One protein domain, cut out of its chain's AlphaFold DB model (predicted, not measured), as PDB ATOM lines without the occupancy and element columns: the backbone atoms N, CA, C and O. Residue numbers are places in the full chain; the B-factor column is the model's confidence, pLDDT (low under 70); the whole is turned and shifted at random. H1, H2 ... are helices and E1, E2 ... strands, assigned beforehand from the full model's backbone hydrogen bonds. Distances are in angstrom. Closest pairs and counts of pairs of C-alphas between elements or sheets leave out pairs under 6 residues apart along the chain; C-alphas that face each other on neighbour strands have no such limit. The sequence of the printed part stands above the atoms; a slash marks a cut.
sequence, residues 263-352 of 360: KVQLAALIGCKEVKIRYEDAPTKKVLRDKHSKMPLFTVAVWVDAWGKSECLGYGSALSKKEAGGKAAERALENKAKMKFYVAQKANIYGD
ATOM      1  N   LYS A 263     -35.351   0.276 -43.468       91.98
ATOM      2  CA  LYS A 263     -36.675   0.659 -43.989       91.98
ATOM      3  C   LYS A 263     -36.831   0.371 -45.482       91.98
ATOM      4  O   LYS A 263     -37.882  -0.097 -45.906       91.98
ATOM      5  N   VAL A 264     -35.793   0.663 -46.266       90.76
ATOM      6  CA  VAL A 264     -35.777   0.431 -47.717       90.76
ATOM      7  C   VAL A 264     -35.650  -1.060 -48.018       90.76
ATOM      8  O   VAL A 264     -36.339  -1.544 -48.906       90.76
ATOM      9  N   GLN A 265     -34.842  -1.801 -47.254       91.31
ATOM     10  CA  GLN A 265     -34.760  -3.260 -47.371       91.31
ATOM     11  C   GLN A 265     -36.114  -3.917 -47.091       91.31
ATOM     12  O   GLN A 265     -36.566  -4.734 -47.887       91.31
ATOM     13  N   LEU A 266     -36.793  -3.516 -46.012       91.98
ATOM     14  CA  LEU A 266     -38.127  -4.015 -45.680       91.98
ATOM     15  C   LEU A 266     -39.136  -3.678 -46.786       91.98
ATOM     16  O   LEU A 266     -39.852  -4.563 -47.249       91.98
ATOM     17  N   ALA A 267     -39.146  -2.430 -47.267       91.86
ATOM     18  CA  ALA A 267     -40.011  -2.011 -48.368       91.86
ATOM     19  C   ALA A 267     -39.745  -2.785 -49.667       91.86
ATOM     20  O   ALA A 267     -40.695  -3.199 -50.324       91.86
ATOM     21  N   ALA A 268     -38.483  -3.037 -50.015       88.36
ATOM     22  CA  ALA A 268     -38.127  -3.832 -51.188       88.36
ATOM     23  C   ALA A 268     -38.565  -5.300 -51.041       88.36
ATOM     24  O   ALA A 268     -39.073  -5.899 -51.993       88.36
ATOM     25  N   LEU A 269     -38.409  -5.868 -49.842       89.23
ATOM     26  CA  LEU A 269     -38.696  -7.273 -49.576       89.23
ATOM     27  C   LEU A 269     -40.199  -7.573 -49.675       89.23
ATOM     28  O   LEU A 269     -40.607  -8.412 -50.480       89.23
ATOM     29  N   ILE A 270     -41.036  -6.851 -48.925       90.80
ATOM     30  CA  ILE A 270     -42.473  -7.168 -48.810       90.80
ATOM     31  C   ILE A 270     -43.394  -6.186 -49.541       90.80
ATOM     32  O   ILE A 270     -44.547  -6.518 -49.788       90.80
ATOM     33  N   GLY A 271     -42.915  -4.998 -49.916       85.51
ATOM     34  CA  GLY A 271     -43.749  -3.978 -50.555       85.51
ATOM     35  C   GLY A 271     -44.248  -4.406 -51.937       85.51
ATOM     36  O   GLY A 271     -43.477  -4.904 -52.764       85.51
ATOM     37  N   CYS A 272     -45.543  -4.216 -52.178       85.01
ATOM     38  CA  CYS A 272     -46.234  -4.368 -53.460       85.01
ATOM     39  C   CYS A 272     -47.540  -3.546 -53.420       85.01
ATOM     40  O   CYS A 272     -47.821  -2.895 -52.416       85.01
ATOM     41  N   LYS A 273     -48.347  -3.550 -54.491       84.05
ATOM     42  CA  LYS A 273     -49.556  -2.706 -54.592       84.05
ATOM     43  C   LYS A 273     -50.571  -2.959 -53.462       84.05
ATOM     44  O   LYS A 273     -51.254  -2.027 -53.052       84.05
ATOM     45  N   GLU A 274     -50.648  -4.188 -52.954       86.08
ATOM     46  CA  GLU A 274     -51.578  -4.601 -51.886       86.08
ATOM     47  C   GLU A 274     -50.987  -4.522 -50.469       86.08
ATOM     48  O   GLU A 274     -51.712  -4.728 -49.499       86.08
ATOM     49  N   VAL A 275     -49.686  -4.235 -50.338       88.82
ATOM     50  CA  VAL A 275     -48.967  -4.215 -49.058       88.82
ATOM     51  C   VAL A 275     -48.531  -2.786 -48.751       88.82
ATOM     52  O   VAL A 275     -47.600  -2.258 -49.365       88.82
ATOM     53  N   LYS A 276     -49.161  -2.164 -47.753       91.69
ATOM     54  CA  LYS A 276     -48.792  -0.832 -47.261       91.69
ATOM     55  C   LYS A 276     -48.022  -0.948 -45.950       91.69
ATOM     56  O   LYS A 276     -48.546  -1.428 -44.952       91.69
ATOM     57  N   ILE A 277     -46.783  -0.458 -45.940       92.95
ATOM     58  CA  ILE A 277     -45.947  -0.397 -44.735       92.95
ATOM     59  C   ILE A 277     -46.102   0.987 -44.096       92.95
ATOM     60  O   ILE A 277     -45.817   1.999 -44.738       92.95
ATOM     61  N   ARG A 278     -46.526   1.045 -42.831       94.04
ATOM     62  CA  ARG A 278     -46.685   2.284 -42.051       94.04
ATOM     63  C   ARG A 278     -45.745   2.305 -40.850       94.04
ATOM     64  O   ARG A 278     -45.434   1.268 -40.274       94.04
ATOM     65  N   TYR A 279     -45.299   3.498 -40.467       95.18
ATOM     66  CA  TYR A 279     -44.501   3.726 -39.261       95.18
ATOM     67  C   TYR A 279     -45.244   4.718 -38.376       95.18
ATOM     68  O   TYR A 279     -45.442   5.861 -38.784       95.18
ATOM     69  N   GLU A 280     -45.641   4.286 -37.186       94.25
ATOM     70  CA  GLU A 280     -46.489   5.062 -36.275       94.25
ATOM     71  C   GLU A 280     -45.881   5.076 -34.869       94.25
ATOM     72  O   GLU A 280     -45.140   4.160 -34.502       94.25
ATOM     73  N   ASP A 281     -46.152   6.118 -34.080       92.58
ATOM     74  CA  ASP A 281     -45.706   6.164 -32.684       92.58
ATOM     75  C   ASP A 281     -46.389   5.024 -31.906       92.58
ATOM     76  O   ASP A 281     -47.605   4.842 -31.964       92.58
ATOM     77  N   ALA A 282     -45.602   4.205 -31.210       88.35
ATOM     78  CA  ALA A 282     -46.121   3.020 -30.545       88.35
ATOM     79  C   ALA A 282     -46.954   3.404 -29.309       88.35
ATOM     80  O   ALA A 282     -46.512   4.252 -28.523       88.35
ATOM     81  N   PRO A 283     -48.094   2.731 -29.058       81.77
ATOM     82  CA  PRO A 283     -48.893   2.944 -27.859       81.77
ATOM     83  C   PRO A 283     -48.150   2.376 -26.643       81.77
ATOM     84  O   PRO A 283     -48.312   1.222 -26.253       81.77
ATOM     85  N   THR A 284     -47.272   3.180 -26.050       78.38
ATOM     86  CA  THR A 284     -46.532   2.818 -24.838       78.38
ATOM     87  C   THR A 284     -47.203   3.455 -23.624       78.38
ATOM     88  O   THR A 284     -47.418   4.661 -23.583       78.38
ATOM     89  N   LYS A 285     -47.532   2.652 -22.598       76.54
ATOM     90  CA  LYS A 285     -48.121   3.166 -21.341       76.54
ATOM     91  C   LYS A 285     -47.163   4.085 -20.567       76.54
ATOM     92  O   LYS A 285     -47.598   4.845 -19.709       76.54
ATOM     93  N   LYS A 286     -45.855   3.972 -20.817       81.63
ATOM     94  CA  LYS A 286     -44.797   4.752 -20.167       81.63
ATOM     95  C   LYS A 286     -43.777   5.189 -21.213       81.63
ATOM     96  O   LYS A 286     -43.311   4.356 -21.988       81.63
ATOM     97  N   VAL A 287     -43.392   6.465 -21.175       82.22
ATOM     98  CA  VAL A 287     -42.292   6.995 -21.989       82.22
ATOM     99  C   VAL A 287     -40.993   6.343 -21.525       82.22
ATOM    100  O   VAL A 287     -40.549   6.547 -20.392       82.22
ATOM    101  N   LEU A 288     -40.400   5.532 -22.398       85.40
ATOM    102  CA  LEU A 288     -39.082   4.946 -22.178       85.40
ATOM    103  C   LEU A 288     -38.047   6.069 -22.089       85.40
ATOM    104  O   LEU A 288     -38.154   7.075 -22.782       85.40
ATOM    105  N   ARG A 289     -37.041   5.914 -21.229       87.34
ATOM    106  CA  ARG A 289     -35.944   6.879 -21.097       87.34
ATOM    107  C   ARG A 289     -34.624   6.174 -21.306       87.34
ATOM    108  O   ARG A 289     -34.443   5.041 -20.862       87.34
ATOM    109  N   ASP A 290     -33.711   6.854 -21.980       86.35
ATOM    110  CA  ASP A 290     -32.359   6.359 -22.151       86.35
ATOM    111  C   ASP A 290     -31.659   6.256 -20.786       86.35
ATOM    112  O   ASP A 290     -31.782   7.141 -19.934       86.35
ATOM    113  N   LYS A 291     -30.941   5.152 -20.552       82.29
ATOM    114  CA  LYS A 291     -30.372   4.853 -19.227       82.29
ATOM    115  C   LYS A 291     -29.323   5.882 -18.812       82.29
ATOM    116  O   LYS A 291     -29.264   6.219 -17.626       82.29
ATOM    117  N   HIS A 292     -28.540   6.351 -19.786       79.28
ATOM    118  CA  HIS A 292     -27.392   7.222 -19.578       79.28
ATOM    119  C   HIS A 292     -27.786   8.701 -19.627       79.28
ATOM    120  O   HIS A 292     -27.538   9.427 -18.673       79.28
ATOM    121  N   SER A 293     -28.480   9.132 -20.682       85.20
ATOM    122  CA  SER A 293     -28.866  10.539 -20.852       85.20
ATOM    123  C   SER A 293     -30.138  10.941 -20.096       85.20
ATOM    124  O   SER A 293     -30.422  12.129 -19.987       85.20
ATOM    125  N   LYS A 294     -30.936   9.980 -19.598       83.05
ATOM    126  CA  LYS A 294     -32.276  10.192 -18.992       83.05
ATOM    127  C   LYS A 294     -33.299  10.877 -19.912       83.05
ATOM    128  O   LYS A 294     -34.428  11.161 -19.487       83.05
ATOM    129  N   MET A 295     -32.934  11.082 -21.176       85.14
ATOM    130  CA  MET A 295     -33.772  11.685 -22.204       85.14
ATOM    131  C   MET A 295     -34.895  10.725 -22.614       85.14
ATOM    132  O   MET A 295     -34.693   9.506 -22.609       85.14
ATOM    133  N   PRO A 296     -36.083  11.242 -22.965       88.59
ATOM    134  CA  PRO A 296     -37.176  10.417 -23.465       88.59
ATOM    135  C   PRO A 296     -36.795   9.753 -24.796       88.59
ATOM    136  O   PRO A 296     -36.239  10.386 -25.691       88.59
ATOM    137  N   LEU A 297     -37.107   8.465 -24.919       89.78
ATOM    138  CA  LEU A 297     -36.971   7.688 -26.143       89.78
ATOM    139  C   LEU A 297     -38.281   7.747 -26.925       89.78
ATOM    140  O   LEU A 297     -39.362   7.534 -26.379       89.78
ATOM    141  N   PHE A 298     -38.165   7.969 -28.226       92.09
ATOM    142  CA  PHE A 298     -39.256   7.756 -29.163       92.09
ATOM    143  C   PHE A 298     -39.377   6.265 -29.428       92.09
ATOM    144  O   PHE A 298     -38.380   5.618 -29.757       92.09
ATOM    145  N   THR A 299     -40.590   5.730 -29.328       93.78
ATOM    146  CA  THR A 299     -40.890   4.347 -29.696       93.78
ATOM    147  C   THR A 299     -41.789   4.351 -30.922       93.78
ATOM    148  O   THR A 299     -42.877   4.911 -30.883       93.78
ATOM    149  N   VAL A 300     -41.335   3.725 -32.006       94.63
ATOM    150  CA  VAL A 300     -42.052   3.633 -33.284       94.63
ATOM    151  C   VAL A 300     -42.375   2.170 -33.565       94.63
ATOM    152  O   VAL A 300     -41.510   1.309 -33.417       94.63
ATOM    153  N   ALA A 301     -43.607   1.889 -33.969       95.27
ATOM    154  CA  ALA A 301     -44.061   0.601 -34.471       95.27
ATOM    155  C   ALA A 301     -44.046   0.605 -36.006       95.27
ATOM    156  O   ALA A 301     -44.387   1.614 -36.627       95.27
ATOM    157  N   VAL A 302     -43.658  -0.515 -36.618       95.33
ATOM    158  CA  VAL A 302     -43.846  -0.753 -38.053       95.33
ATOM    159  C   VAL A 302     -45.035  -1.683 -38.259       95.33
ATOM    160  O   VAL A 302     -45.058  -2.808 -37.756       95.33
ATOM    161  N   TRP A 303     -46.023  -1.195 -38.997       94.37
ATOM    162  CA  TRP A 303     -47.254  -1.897 -39.331       94.37
ATOM    163  C   TRP A 303     -47.267  -2.263 -40.806       94.37
ATOM    164  O   TRP A 303     -46.737  -1.529 -41.643       94.37
ATOM    165  N   VAL A 304     -47.904  -3.382 -41.117       93.69
ATOM    166  CA  VAL A 304     -48.213  -3.788 -42.480       93.69
ATOM    167  C   VAL A 304     -49.707  -3.973 -42.605       93.69
ATOM    168  O   VAL A 304     -50.287  -4.786 -41.893       93.69
ATOM    169  N   ASP A 305     -50.305  -3.220 -43.521       92.31
ATOM    170  CA  ASP A 305     -51.653  -3.475 -44.006       92.31
ATOM    171  C   ASP A 305     -51.523  -4.286 -45.290       92.31
ATOM    172  O   ASP A 305     -51.035  -3.779 -46.304       92.31
ATOM    173  N   ALA A 306     -51.913  -5.555 -45.234       87.65
ATOM    174  CA  ALA A 306     -51.862  -6.453 -46.373       87.65
ATOM    175  C   ALA A 306     -53.040  -7.427 -46.334       87.65
ATOM    176  O   ALA A 306     -53.369  -7.977 -45.285       87.65
ATOM    177  N   TRP A 307     -53.685  -7.639 -47.483       86.62
ATOM    178  CA  TRP A 307     -54.764  -8.630 -47.646       86.62
ATOM    179  C   TRP A 307     -55.885  -8.511 -46.600       86.62
ATOM    180  O   TRP A 307     -56.327  -9.497 -46.011       86.62
ATOM    181  N   GLY A 308     -56.318  -7.275 -46.333       85.01
ATOM    182  CA  GLY A 308     -57.403  -6.974 -45.391       85.01
ATOM    183  C   GLY A 308     -57.040  -7.135 -43.912       85.01
ATOM    184  O   GLY A 308     -57.915  -6.995 -43.061       85.01
ATOM    185  N   LYS A 309     -55.772  -7.415 -43.584       88.61
ATOM    186  CA  LYS A 309     -55.285  -7.524 -42.206       88.61
ATOM    187  C   LYS A 309     -54.181  -6.501 -41.951       88.61
ATOM    188  O   LYS A 309     -53.276  -6.330 -42.763       88.61
ATOM    189  N   SER A 310     -54.261  -5.845 -40.797       91.73
ATOM    190  CA  SER A 310     -53.216  -4.958 -40.288       91.73
ATOM    191  C   SER A 310     -52.455  -5.668 -39.176       91.73
ATOM    192  O   SER A 310     -53.052  -6.099 -38.190       91.73
ATOM    193  N   GLU A 311     -51.139  -5.784 -39.312       93.22
ATOM    194  CA  GLU A 311     -50.288  -6.470 -38.341       93.22
ATOM    195  C   GLU A 311     -49.058  -5.626 -37.984       93.22
ATOM    196  O   GLU A 311     -48.433  -5.011 -38.848       93.22
ATOM    197  N   CYS A 312     -48.669  -5.616 -36.706       93.15
ATOM    198  CA  CYS A 312     -47.406  -5.021 -36.275       93.15
ATOM    199  C   CYS A 312     -46.248  -6.004 -36.515       93.15
ATOM    200  O   CYS A 312     -46.215  -7.114 -35.964       93.15
ATOM    201  N   LEU A 313     -45.270  -5.597 -37.326       93.38
ATOM    202  CA  LEU A 313     -44.077  -6.399 -37.596       93.38
ATOM    203  C   LEU A 313     -42.998  -6.234 -36.523       93.38
ATOM    204  O   LEU A 313     -42.227  -7.163 -36.294       93.38
ATOM    205  N   GLY A 314     -42.942  -5.080 -35.855       92.60
ATOM    206  CA  GLY A 314     -41.928  -4.810 -34.845       92.60
ATOM    207  C   GLY A 314     -41.987  -3.397 -34.276       92.60
ATOM    208  O   GLY A 314     -42.630  -2.502 -34.818       92.60
ATOM    209  N   TYR A 315     -41.268  -3.196 -33.175       94.18
ATOM    210  CA  TYR A 315     -41.136  -1.911 -32.487       94.18
ATOM    211  C   TYR A 315     -39.670  -1.499 -32.447       94.18
ATOM    212  O   TYR A 315     -38.799  -2.350 -32.323       94.18
ATOM    213  N   GLY A 316     -39.367  -0.209 -32.461       94.03
ATOM    214  CA  GLY A 316     -38.017   0.326 -32.299       94.03
ATOM    215  C   GLY A 316     -38.027   1.506 -31.343       94.03
ATOM    216  O   GLY A 316     -38.966   2.291 -31.356       94.03
ATOM    217  N   SER A 317     -37.018   1.620 -30.476       92.82
ATOM    218  CA  SER A 317     -36.881   2.754 -29.547       92.82
ATOM    219  C   SER A 317     -35.525   3.429 -29.707       92.82
ATOM    220  O   SER A 317     -34.500   2.746 -29.768       92.82
ATOM    221  N   ALA A 318     -35.517   4.757 -29.797       92.07
ATOM    222  CA  ALA A 318     -34.300   5.549 -29.961       92.07
ATOM    223  C   ALA A 318     -34.491   7.009 -29.523       92.07
ATOM    224  O   ALA A 318     -35.603   7.437 -29.231       92.07
ATOM    225  N   LEU A 319     -33.409   7.790 -29.530       88.52
ATOM    226  CA  LEU A 319     -33.424   9.216 -29.173       88.52
ATOM    227  C   LEU A 319     -34.111  10.103 -30.229       88.52
ATOM    228  O   LEU A 319     -34.357  11.279 -29.983       88.52
ATOM    229  N   SER A 320     -34.458   9.555 -31.400       91.29
ATOM    230  CA  SER A 320     -35.224  10.248 -32.442       91.29
ATOM    231  C   SER A 320     -36.234   9.318 -33.116       91.29
ATOM    232  O   SER A 320     -35.987   8.118 -33.249       91.29
ATOM    233  N   LYS A 321     -37.345   9.869 -33.632       91.54
ATOM    234  CA  LYS A 321     -38.338   9.098 -34.411       91.54
ATOM    235  C   LYS A 321     -37.726   8.410 -35.638       91.54
ATOM    236  O   LYS A 321     -38.110   7.292 -35.986       91.54
ATOM    237  N   LYS A 322     -36.746   9.053 -36.291       91.58
ATOM    238  CA  LYS A 322     -36.063   8.509 -37.478       91.58
ATOM    239  C   LYS A 322     -35.271   7.247 -37.138       91.58
ATOM    240  O   LYS A 322     -35.429   6.237 -37.821       91.58
ATOM    241  N   GLU A 323     -34.465   7.297 -36.078       91.65
ATOM    242  CA  GLU A 323     -33.677   6.153 -35.612       91.65
ATOM    243  C   GLU A 323     -34.576   5.058 -35.018       91.65
ATOM    244  O   GLU A 323     -34.381   3.879 -35.304       91.65
ATOM    245  N   ALA A 324     -35.621   5.437 -34.276       94.33
ATOM    246  CA  ALA A 324     -36.593   4.502 -33.712       94.33
ATOM    247  C   ALA A 324     -37.303   3.713 -34.819       94.33
ATOM    248  O   ALA A 324     -37.382   2.491 -34.752       94.33
ATOM    249  N   GLY A 325     -37.734   4.387 -35.890       95.59
ATOM    250  CA  GLY A 325     -38.311   3.720 -37.054       95.59
ATOM    251  C   GLY A 325     -37.306   2.858 -37.828       95.59
ATOM    252  O   GLY A 325     -37.709   1.865 -38.424       95.59
ATOM    253  N   GLY A 326     -36.017   3.217 -37.838       95.10
ATOM    254  CA  GLY A 326     -34.953   2.377 -38.401       95.10
ATOM    255  C   GLY A 326     -34.818   1.058 -37.639       95.10
ATOM    256  O   GLY A 326     -34.945  -0.004 -38.239       95.10
ATOM    257  N   LYS A 327     -34.708   1.132 -36.306       94.98
ATOM    258  CA  LYS A 327     -34.673  -0.040 -35.414       94.98
ATOM    259  C   LYS A 327     -35.944  -0.890 -35.502       94.98
ATOM    260  O   LYS A 327     -35.874  -2.108 -35.398       94.98
ATOM    261  N   ALA A 328     -37.108  -0.267 -35.698       95.87
ATOM    262  CA  ALA A 328     -38.364  -0.993 -35.889       95.87
ATOM    263  C   ALA A 328     -38.326  -1.857 -37.161       95.87
ATOM    264  O   ALA A 328     -38.734  -3.016 -37.128       95.87
ATOM    265  N   ALA A 329     -37.783  -1.315 -38.258       95.75
ATOM    266  CA  ALA A 329     -37.609  -2.051 -39.508       95.75
ATOM    267  C   ALA A 329     -36.556  -3.167 -39.396       95.75
ATOM    268  O   ALA A 329     -36.771  -4.245 -39.939       95.75
ATOM    269  N   GLU A 330     -35.459  -2.945 -38.665       95.46
ATOM    270  CA  GLU A 330     -34.461  -3.991 -38.382       95.46
ATOM    271  C   GLU A 330     -35.097  -5.175 -37.647       95.46
ATOM    272  O   GLU A 330     -35.007  -6.306 -38.119       95.46
ATOM    273  N   ARG A 331     -35.852  -4.918 -36.569       94.41
ATOM    274  CA  ARG A 331     -36.554  -5.983 -35.829       94.41
ATOM    275  C   ARG A 331     -37.607  -6.708 -36.669       94.41
ATOM    276  O   ARG A 331     -37.826  -7.902 -36.477       94.41
ATOM    277  N   ALA A 332     -38.254  -6.012 -37.604       94.83
ATOM    278  CA  ALA A 332     -39.164  -6.643 -38.557       94.83
ATOM    279  C   ALA A 332     -38.425  -7.599 -39.512       94.83
ATOM    280  O   ALA A 332     -38.904  -8.707 -39.746       94.83
ATOM    281  N   LEU A 333     -37.252  -7.201 -40.020       93.36
ATOM    282  CA  LEU A 333     -36.408  -8.026 -40.897       93.36
ATOM    283  C   LEU A 333     -35.783  -9.227 -40.170       93.36
ATOM    284  O   LEU A 333     -35.627 -10.293 -40.767       93.36
ATOM    285  N   GLU A 334     -35.462  -9.087 -38.882       92.84
ATOM    286  CA  GLU A 334     -34.969 -10.182 -38.032       92.84
ATOM    287  C   GLU A 334     -36.010 -11.296 -37.852       92.84
ATOM    288  O   GLU A 334     -35.653 -12.469 -37.691       92.84
ATOM    289  N   ASN A 335     -37.306 -10.969 -37.939       92.59
ATOM    290  CA  ASN A 335     -38.381 -11.953 -37.880       92.59
ATOM    291  C   ASN A 335     -38.509 -12.727 -39.203       92.59
ATOM    292  O   ASN A 335     -39.411 -12.501 -40.016       92.59
ATOM    293  N   LYS A 336     -37.606 -13.696 -39.402       90.83
ATOM    294  CA  LYS A 336     -37.536 -14.533 -40.611       90.83
ATOM    295  C   LYS A 336     -38.850 -15.252 -40.929       90.83
ATOM    296  O   LYS A 336     -39.148 -15.442 -42.104       90.83
ATOM    297  N   ALA A 337     -39.625 -15.657 -39.921       90.85
ATOM    298  CA  ALA A 337     -40.898 -16.351 -40.124       90.85
ATOM    299  C   ALA A 337     -41.939 -15.426 -40.769       90.85
ATOM    300  O   ALA A 337     -42.491 -15.767 -41.815       90.85
ATOM    301  N   LYS A 338     -42.132 -14.219 -40.210       90.13
ATOM    302  CA  LYS A 338     -43.017 -13.212 -40.811       90.13
ATOM    303  C   LYS A 338     -42.529 -12.815 -42.201       90.13
ATOM    304  O   LYS A 338     -43.317 -12.814 -43.137       90.13
ATOM    305  N   MET A 339     -41.232 -12.548 -42.372       91.75
ATOM    306  CA  MET A 339     -40.698 -12.163 -43.685       91.75
ATOM    307  C   MET A 339     -40.927 -13.250 -44.742       91.75
ATOM    308  O   MET A 339     -41.380 -12.933 -45.838       91.75
ATOM    309  N   LYS A 340     -40.692 -14.529 -44.410       91.24
ATOM    310  CA  LYS A 340     -40.987 -15.653 -45.313       91.24
ATOM    311  C   LYS A 340     -42.466 -15.712 -45.693       91.24
ATOM    312  O   LYS A 340     -42.756 -15.906 -46.867       91.24
ATOM    313  N   PHE A 341     -43.376 -15.504 -44.739       91.91
ATOM    314  CA  PHE A 341     -44.814 -15.453 -45.005       91.91
ATOM    315  C   PHE A 341     -45.170 -14.340 -46.003       91.91
ATOM    316  O   PHE A 341     -45.754 -14.625 -47.043       91.91
ATOM    317  N   TYR A 342     -44.752 -13.093 -45.750       90.58
ATOM    318  CA  TYR A 342     -45.063 -11.964 -46.638       90.58
ATOM    319  C   TYR A 342     -44.425 -12.103 -48.028       90.58
ATOM    320  O   TYR A 342     -45.058 -11.764 -49.025       90.58
ATOM    321  N   VAL A 343     -43.196 -12.622 -48.115       89.63
ATOM    322  CA  VAL A 343     -42.521 -12.867 -49.399       89.63
ATOM    323  C   VAL A 343     -43.217 -13.977 -50.186       89.63
ATOM    324  O   VAL A 343     -43.457 -13.796 -51.377       89.63
ATOM    325  N   ALA A 344     -43.589 -15.087 -49.542       89.81
ATOM    326  CA  ALA A 344     -44.325 -16.171 -50.193       89.81
ATOM    327  C   ALA A 344     -45.718 -15.712 -50.649       89.81
ATOM    328  O   ALA A 344     -46.108 -15.965 -51.783       89.81
ATOM    329  N   GLN A 345     -46.439 -14.962 -49.813       86.87
ATOM    330  CA  GLN A 345     -47.750 -14.411 -50.158       86.87
ATOM    331  C   GLN A 345     -47.658 -13.427 -51.338       86.87
ATOM    332  O   GLN A 345     -48.464 -13.490 -52.265       86.87
ATOM    333  N   LYS A 346     -46.630 -12.562 -51.352       86.23
ATOM    334  CA  LYS A 346     -46.316 -11.673 -52.483       86.23
ATOM    335  C   LYS A 346     -45.983 -12.470 -53.750       86.23
ATOM    336  O   LYS A 346     -46.470 -12.118 -54.821       86.23
ATOM    337  N   ALA A 347     -45.194 -13.538 -53.643       85.84
ATOM    338  CA  ALA A 347     -44.859 -14.400 -54.775       85.84
ATOM    339  C   ALA A 347     -46.085 -15.150 -55.322       85.84
ATOM    340  O   ALA A 347     -46.249 -15.208 -56.532       85.84
ATOM    341  N   ASN A 348     -46.990 -15.637 -54.474       83.61
ATOM    342  CA  ASN A 348     -48.196 -16.342 -54.920       83.61
ATOM    343  C   ASN A 348     -49.157 -15.438 -55.713       83.61
ATOM    344  O   ASN A 348     -49.822 -15.902 -56.628       83.61
ATOM    345  N   ILE A 349     -49.232 -14.145 -55.379       79.87
ATOM    346  CA  ILE A 349     -50.178 -13.208 -56.012       79.87
ATOM    347  C   ILE A 349     -49.596 -12.554 -57.272       79.87
ATOM    348  O   ILE A 349     -50.330 -12.274 -58.223       79.87
ATOM    349  N   TYR A 350     -48.284 -12.290 -57.289       74.75
ATOM    350  CA  TYR A 350     -47.620 -11.596 -58.401       74.75
ATOM    351  C   TYR A 350     -46.749 -12.501 -59.279       74.75
ATOM    352  O   TYR A 350     -46.519 -12.153 -60.432       74.75
ATOM    353  N   GLY A 351     -46.283 -13.644 -58.774       62.44
ATOM    354  CA  GLY A 351     -45.437 -14.583 -59.519       62.44
ATOM    355  C   GLY A 351     -46.175 -15.289 -60.653       62.44
ATOM    356  O   GLY A 351     -45.582 -15.540 -61.698       62.44
ATOM    357  N   ASP A 352     -47.483 -15.508 -60.503       54.61
ATOM    358  CA  ASP A 352     -48.314 -16.146 -61.534       54.61
ATOM    359  C   ASP A 352     -48.635 -15.194 -62.707       54.61
ATOM    360  O   ASP A 352     -48.916 -15.604 -63.829       54.61
TER     361      ASP A 352
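AT A GLANCE: This is residues 263 to 352 of the 360 residues of the protein "RNase III domain-containing protein" of Sporothrix schenckii (strain ATCC 58251 / de Perez 2211183) (UniProt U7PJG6). A strongly twisted three-stranded sheet has helices on one face, making two layers, with H2 packed over E2 and E3 and H1 over E1; H3 and the loop 282 to 297 lie toward opposite ends of a rod. The printed part has 90 residues, mixed in class, in the order H1 E1 E2 E3 H2 H3. The antiparallel sheet, E1 - E2 - E3, is a meander, each strand neighbouring the one before. It is only just compact, close to loose: radius of gyration of the C-alphas 14.5 A, spans 52 by 21 by 19 A.

IN THESE COORDINATES: H1 is residues 263 to 270, from C-alpha 263 at (-36.675, 0.659, -43.989). E1 is 275 to 281, E2 298 to 306, E3 309 to 318, 27.6 A long. H2 is 321 to 334, 19.9 A; H3 is 336 to 350, 20.7 A, ending at C-alpha 350 (-47.620, -11.596, -58.401).

HOW THE PARTS SIT: Within hydrogen-bond range are N 278 and O 303, 2.8 A, in hairpin E1 and E2, and N 300 and O 316, 2.8 A, in hairpin E2 and E3. H2's height over the sheet is 6.0 A; its closest C-alphas to E3 are Ala 328 and Gly 316, 3.8 A. H1, on the same face, touches H2, closest C-alphas Lys 263 and Ala 329, 5.3 A, and H3, Ile 270 and Val 343, 5.7 A. H2 and H3, about perpendicular at 84 degrees, only just touch, with 3 pairs of C-alphas within 8 A, only at the corner, closest Leu 333 and Met 339, 6.6 A. In H1, H2 and H3 every O i to N i+4 pair is within range.

THE WHOLE: The farthest C-alphas, Lys 294 and Asp 352, are 52.5 A apart. The printed part has no cut; the link E1 to E2 is long, and residues 351 to 352 have pLDDT under 70.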